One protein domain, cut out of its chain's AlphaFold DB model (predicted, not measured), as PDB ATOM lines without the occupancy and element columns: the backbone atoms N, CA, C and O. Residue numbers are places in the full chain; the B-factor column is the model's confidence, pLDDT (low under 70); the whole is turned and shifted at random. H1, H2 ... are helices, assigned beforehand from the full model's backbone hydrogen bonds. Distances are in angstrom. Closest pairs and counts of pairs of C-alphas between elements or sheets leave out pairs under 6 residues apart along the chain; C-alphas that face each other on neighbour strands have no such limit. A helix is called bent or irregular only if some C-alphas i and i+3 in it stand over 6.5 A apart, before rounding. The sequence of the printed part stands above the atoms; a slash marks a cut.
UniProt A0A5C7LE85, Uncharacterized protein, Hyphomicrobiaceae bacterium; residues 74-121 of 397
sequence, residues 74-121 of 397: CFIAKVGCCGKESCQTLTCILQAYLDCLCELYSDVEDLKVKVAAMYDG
ATOM      1  N   CYS A  74     134.566 147.506 149.615       77.00
ATOM      2  CA  CYS A  74     133.869 146.218 149.522       77.00
ATOM      3  C   CYS A  74     134.051 145.602 148.135       77.00
ATOM      4  O   CYS A  74     134.448 144.446 147.997       77.00
ATOM      5  N   PHE A  75     133.786 146.387 147.093       74.00
ATOM      6  CA  PHE A  75     133.837 145.898 145.727       74.00
ATOM      7  C   PHE A  75     135.269 145.529 145.327       74.00
ATOM      8  O   PHE A  75     135.486 144.458 144.766       74.00
ATOM      9  N   ILE A  76     136.263 146.344 145.703       73.62
ATOM     10  CA  ILE A  76     137.691 146.038 145.518       73.62
ATOM     11  C   ILE A  76     138.053 144.721 146.214       73.62
ATOM     12  O   ILE A  76     138.710 143.867 145.614       73.62
ATOM     13  N   ALA A  77     137.605 144.520 147.457       75.31
ATOM     14  CA  ALA A  77     137.887 143.308 148.216       75.31
ATOM     15  C   ALA A  77     137.278 142.054 147.564       75.31
ATOM     16  O   ALA A  77     137.954 141.026 147.491       75.31
ATOM     17  N   LYS A  78     136.044 142.131 147.043       74.50
ATOM     18  CA  LYS A  78     135.366 140.995 146.383       74.50
ATOM     19  C   LYS A  78     135.894 140.709 144.977       74.50
ATOM     20  O   LYS A  78     135.967 139.551 144.572       74.50
ATOM     21  N   VAL A  79     136.318 141.738 144.242       69.88
ATOM     22  CA  VAL A  79     136.980 141.571 142.939       69.88
ATOM     23  C   VAL A  79     138.406 141.022 143.113       69.88
ATOM     24  O   VAL A  79     138.857 140.216 142.299       69.88
ATOM     25  N   GLY A  80     139.102 141.390 144.194       64.88
ATOM     26  CA  GLY A  80     140.475 140.962 144.485       64.88
ATOM     27  C   GLY A  80     140.623 139.579 145.139       64.88
ATOM     28  O   GLY A  80     141.663 138.938 144.984       64.88
ATOM     29  N   CYS A  81     139.608 139.066 145.844       55.91
ATOM     30  CA  CYS A  81     139.737 137.850 146.662       55.91
ATOM     31  C   CYS A  81     139.756 136.522 145.882       55.91
ATOM     32  O   CYS A  81     139.932 135.462 146.482       55.91
ATOM     33  N   CYS A  82     139.612 136.542 144.555       51.25
ATOM     34  CA  CYS A  82     139.561 135.320 143.746       51.25
ATOM     35  C   CYS A  82     140.923 134.825 143.229       51.25
ATOM     36  O   CYS A  82     140.944 133.891 142.427       51.25
ATOM     37  N   GLY A  83     142.052 135.424 143.637       51.12
ATOM     38  CA  GLY A  83     143.403 134.948 143.275       51.12
ATOM     39  C   GLY A  83     143.663 134.834 141.765       51.12
ATOM     40  O   GLY A  83     144.558 134.113 141.334       51.12
ATOM     41  N   LYS A  84     142.852 135.511 140.954       46.00
ATOM     42  CA  LYS A  84     142.871 135.448 139.499       46.00
ATOM     43  C   LYS A  84     143.006 136.866 138.983       46.00
ATOM     44  O   LYS A  84     142.103 137.672 139.181       46.00
ATOM     45  N   GLU A  85     144.054 137.129 138.217       52.62
ATOM     46  CA  GLU A  85     144.197 138.316 137.358       52.62
ATOM     47  C   GLU A  85     143.099 138.403 136.259       52.62
ATOM     48  O   GLU A  85     143.278 139.051 135.234       52.62
ATOM     49  N   SER A  86     141.951 137.729 136.421       53.50
ATOM     50  CA  SER A  86     140.976 137.464 135.360       53.50
ATOM     51  C   SER A  86     139.500 137.473 135.791       53.50
ATOM     52  O   SER A  86     138.662 136.909 135.086       53.50
ATOM     53  N   CYS A  87     139.117 138.175 136.868       58.03
ATOM     54  CA  CYS A  87     137.708 138.577 137.072       58.03
ATOM     55  C   CYS A  87     137.348 139.736 136.112       58.03
ATOM     56  O   CYS A  87     137.051 140.848 136.526       58.03
ATOM     57  N   GLN A  88     137.465 139.485 134.803       59.25
ATOM     58  CA  GLN A  88     137.184 140.443 133.723       59.25
ATOM     59  C   GLN A  88     135.873 140.131 132.992       59.25
ATOM     60  O   GLN A  88     135.466 140.877 132.107       59.25
ATOM     61  N   THR A  89     135.206 139.026 133.332       65.38
ATOM     62  CA  THR A  89     133.909 138.702 132.739       65.38
ATOM     63  C   THR A  89     132.806 139.486 133.441       65.38
ATOM     64  O   THR A  89     132.801 139.629 134.667       65.38
ATOM     65  N   LEU A  90     131.830 139.956 132.664       69.31
ATOM     66  CA  LEU A  90     130.659 140.683 133.163       69.31
ATOM     67  C   LEU A  90     129.946 139.933 134.302       69.31
ATOM     68  O   LEU A  90     129.532 140.538 135.287       69.31
ATOM     69  N   THR A  91     129.864 138.606 134.208       72.38
ATOM     70  CA  THR A  91     129.259 137.747 135.236       72.38
ATOM     71  C   THR A  91     129.981 137.844 136.583       72.38
ATOM     72  O   THR A  91     129.328 137.861 137.622       72.38
ATOM     73  N   CYS A  92     131.313 137.943 136.584       73.56
ATOM     74  CA  CYS A  92     132.110 138.050 137.809       73.56
ATOM     75  C   CYS A  92     131.910 139.417 138.489       73.56
ATOM     76  O   CYS A  92     131.711 139.492 139.699       73.56
ATOM     77  N   ILE A  93     131.859 140.486 137.689       75.44
ATOM     78  CA  ILE A  93     131.584 141.861 138.138       75.44
ATOM     79  C   ILE A  93     130.176 141.974 138.742       75.44
ATOM     80  O   ILE A  93     130.007 142.542 139.820       75.44
ATOM     81  N   LEU A  94     129.166 141.404 138.077       79.50
ATOM     82  CA  LEU A  94     127.785 141.414 138.567       79.50
ATOM     83  C   LEU A  94     127.618 140.597 139.855       79.50
ATOM     84  O   LEU A  94     126.876 141.018 140.739       79.50
ATOM     85  N   GLN A  95     128.325 139.471 139.994       81.31
ATOM     86  CA  GLN A  95     128.309 138.690 141.233       81.31
ATOM     87  C   GLN A  95     128.979 139.449 142.388       81.31
ATOM     88  O   GLN A  95     128.394 139.541 143.461       81.31
ATOM     89  N   ALA A  96     130.146 140.066 142.163       79.56
ATOM     90  CA  ALA A  96     130.814 140.890 143.175       79.56
ATOM     91  C   ALA A  96     129.946 142.085 143.616       79.56
ATOM     92  O   ALA A  96     129.907 142.434 144.796       79.56
ATOM     93  N   TYR A  97     129.205 142.685 142.678       82.44
ATOM     94  CA  TYR A  97     128.239 143.741 142.974       82.44
ATOM     95  C   TYR A  97     127.089 143.233 143.853       82.44
ATOM     96  O   TYR A  97     126.752 143.866 144.856       82.44
ATOM     97  N   LEU A  98     126.511 142.080 143.503       84.38
ATOM     98  CA  LEU A  98     125.434 141.458 144.270       84.38
ATOM     99  C   LEU A  98     125.892 141.078 145.686       84.38
ATOM    100  O   LEU A  98     125.166 141.329 146.645       84.38
ATOM    101  N   ASP A  99     127.105 140.544 145.832       84.19
ATOM    102  CA  ASP A  99     127.672 140.171 147.129       84.19
ATOM    103  C   ASP A  99     127.880 141.400 148.030       84.19
ATOM    104  O   ASP A  99     127.514 141.366 149.205       84.19
ATOM    105  N   CYS A 100     128.385 142.513 147.483       85.38
ATOM    106  CA  CYS A 100     128.512 143.764 148.238       85.38
ATOM    107  C   CYS A 100     127.162 144.378 148.625       85.38
ATOM    108  O   CYS A 100     127.035 144.927 149.719       85.38
ATOM    109  N   LEU A 101     126.140 144.273 147.770       87.00
ATOM    110  CA  LEU A 101     124.783 144.695 148.129       87.00
ATOM    111  C   LEU A 101     124.205 143.852 149.274       87.00
ATOM    112  O   LEU A 101     123.572 144.404 150.174       87.00
ATOM    113  N   CYS A 102     124.435 142.538 149.262       88.56
ATOM    114  CA  CYS A 102     124.012 141.645 150.340       88.56
ATOM    115  C   CYS A 102     124.725 141.960 151.666       88.56
ATOM    116  O   CYS A 102     124.078 141.959 152.712       88.56
ATOM    117  N   GLU A 103     126.025 142.266 151.632       89.56
ATOM    118  CA  GLU A 103     126.806 142.650 152.816       89.56
ATOM    119  C   GLU A 103     126.322 143.985 153.397       89.56
ATOM    120  O   GLU A 103     126.009 144.056 154.583       89.56
ATOM    121  N   LEU A 104     126.106 145.001 152.552       88.25
ATOM    122  CA  LEU A 104     125.532 146.279 152.982       88.25
ATOM    123  C   LEU A 104     124.140 146.107 153.609       88.25
ATOM    124  O   LEU A 104     123.823 146.753 154.606       88.25
ATOM    125  N   TYR A 105     123.294 145.248 153.038       90.44
ATOM    126  CA  TYR A 105     121.985 144.956 153.620       90.44
ATOM    127  C   TYR A 105     122.116 144.300 155.002       90.44
ATOM    128  O   TYR A 105     121.417 144.700 155.934       90.44
ATOM    129  N   SER A 106     123.044 143.350 155.150       92.50
ATOM    130  CA  SER A 106     123.354 142.723 156.439       92.50
ATOM    131  C   SER A 106     123.826 143.753 157.468       92.50
ATOM    132  O   SER A 106     123.309 143.778 158.583       92.50
ATOM    133  N   ASP A 107     124.737 144.650 157.088       89.06
ATOM    134  CA  ASP A 107     125.237 145.718 157.961       89.06
ATOM    135  C   ASP A 107     124.121 146.672 158.405       89.06
ATOM    136  O   ASP A 107     124.082 147.111 159.558       89.06
ATOM    137  N   VAL A 108     123.185 146.989 157.507       91.94
ATOM    138  CA  VAL A 108     122.019 147.824 157.822       91.94
ATOM    139  C   VAL A 108     121.098 147.132 158.828       91.94
ATOM    140  O   VAL A 108     120.632 147.786 159.764       91.94
ATOM    141  N   GLU A 109     120.832 145.834 158.680       92.12
ATOM    142  CA  GLU A 109     120.024 145.082 159.648       92.12
ATOM    143  C   GLU A 109     120.737 144.942 161.004       92.12
ATOM    144  O   GLU A 109     120.126 145.181 162.049       92.12
ATOM    145  N   ASP A 110     122.050 144.699 161.012       90.44
ATOM    146  CA  ASP A 110     122.862 144.688 162.234       90.44
ATOM    147  C   ASP A 110     122.844 146.046 162.947       90.44
ATOM    148  O   ASP A 110     122.721 146.126 164.176       90.44
ATOM    149  N   LEU A 111     122.941 147.140 162.188       90.50
ATOM    150  CA  LEU A 111     122.852 148.489 162.734       90.50
ATOM    151  C   LEU A 111     121.461 148.758 163.318       90.50
ATOM    152  O   LEU A 111     121.369 149.318 164.410       90.50
ATOM    153  N   LYS A 112     120.382 148.321 162.654       89.75
ATOM    154  CA  LYS A 112     119.014 148.424 163.190       89.75
ATOM    155  C   LYS A 112     118.874 147.692 164.521       89.75
ATOM    156  O   LYS A 112     118.308 148.259 165.456       89.75
ATOM    157  N   VAL A 113     119.420 146.480 164.642       87.00
ATOM    158  CA  VAL A 113     119.403 145.712 165.899       87.00
ATOM    159  C   VAL A 113     120.179 146.440 166.997       87.00
ATOM    160  O   VAL A 113     119.678 146.571 168.115       87.00
ATOM    161  N   LYS A 114     121.366 146.980 166.690       86.38
ATOM    162  CA  LYS A 114     122.168 147.760 167.651       86.38
ATOM    163  C   LYS A 114     121.447 149.030 168.111       86.38
ATOM    164  O   LYS A 114     121.442 149.325 169.304       86.38
ATOM    165  N   VAL A 115     120.806 149.759 167.195       85.44
ATOM    166  CA  VAL A 115     120.026 150.966 167.517       85.44
ATOM    167  C   VAL A 115     118.804 150.618 168.370       85.44
ATOM    168  O   VAL A 115     118.546 151.296 169.362       85.44
ATOM    169  N   ALA A 116     118.089 149.536 168.050       81.88
ATOM    170  CA  ALA A 116     116.974 149.059 168.863       81.88
ATOM    171  C   ALA A 116     117.437 148.658 170.273       81.88
ATOM    172  O   ALA A 116     116.830 149.074 171.255       81.88
ATOM    173  N   ALA A 117     118.561 147.946 170.395       79.25
ATOM    174  CA  ALA A 117     119.152 147.591 171.685       79.25
ATOM    175  C   ALA A 117     119.597 148.819 172.500       79.25
ATOM    176  O   ALA A 117     119.546 148.791 173.727       79.25
ATOM    177  N   MET A 118     119.998 149.914 171.848       78.25
ATOM    178  CA  MET A 118     120.287 151.182 172.526       78.25
ATOM    179  C   MET A 118     119.038 151.917 173.014       78.25
ATOM    180  O   MET A 118     119.170 152.725 173.927       78.25
ATOM    181  N   TYR A 119     117.869 151.674 172.415       77.88
ATOM    182  CA  TYR A 119     116.597 152.329 172.756       77.88
ATOM    183  C   TYR A 119     115.755 151.514 173.758       77.88
ATOM    184  O   TYR A 119     115.040 152.083 174.589       77.88
ATOM    185  N   ASP A 120     115.882 150.186 173.678       77.50
ATOM    186  CA  ASP A 120     115.119 149.181 174.427       77.50
ATOM    187  C   ASP A 120     115.995 148.364 175.401       77.50
ATOM    188  O   ASP A 120     115.540 147.380 175.984       77.50
ATOM    189  N   GLY A 121     117.265 148.742 175.563       71.94
ATOM    190  CA  GLY A 121     118.208 148.049 176.437       71.94
ATOM    191  C   GLY A 121     117.843 148.152 177.923       71.94
ATOM    192  O   GLY A 121     117.119 149.060 178.330       71.94
TER     193      GLY A 121
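Overview. This is residues 74 to 121 of the 397 residues of an uncharacterized protein of Hyphomicrobiaceae bacterium (UniProt A0A5C7LE85). One long helix, H2, makes the length of this lopsided helical hairpin; the short helix H1 packs on its first part, joined to it by a loop that swings out and folds back, while residues 105 to 121, of which 105 to 120 belong to H2, stick out free. The printed part has 48 residues with two named helices, in the order H1, H2, and no named strand; its class is all helix. The whole is extended, with a radius of gyration of the C-alphas of 15.4 A, and spans 48 by 16 by 10 A, a rod.

Arrangement. H2, residues 90 to 120, touches H1, residues 74 to 80, with its residues 92 to 100 alone. The closest C-alphas of the two helices are those of Lys 78 and Ala 96, 5.6 A apart. The helices run opposite ways at a steep tilt of 36 degrees, only just past shallow. Together they form a helical hairpin, two helices that follow each other in the chain and touch. Their centres are 15.0 A apart. In both H1 and H2 every O i to N i+4 pair is within hydrogen-bond range.

Along the chain. H2 has 31 residues and runs 44.9 A from C-alpha 90 at (130.659, 140.683, 133.163) to C-alpha 120 at (115.119, 149.181, 174.427). H1 has 7 residues and measures 9.8 A from its first to its last C-alpha; it begins with C-alpha 74 at (133.869, 146.218, 149.522). Neither helix is bent.

Size, cuts and confidence. The two C-alphas farthest apart are those of Glu 85 and Asp 120, 48.3 A. Without residues 105 to 121, which stand free, the body has 31 residues and spans 26 by 16 by 9 A. The link from H1 to H2 has 9 residues and is short but not tight. The printed part has no cut. The mean pLDDT of the printed part is 76.6, and residues 79 to 90 are under 70.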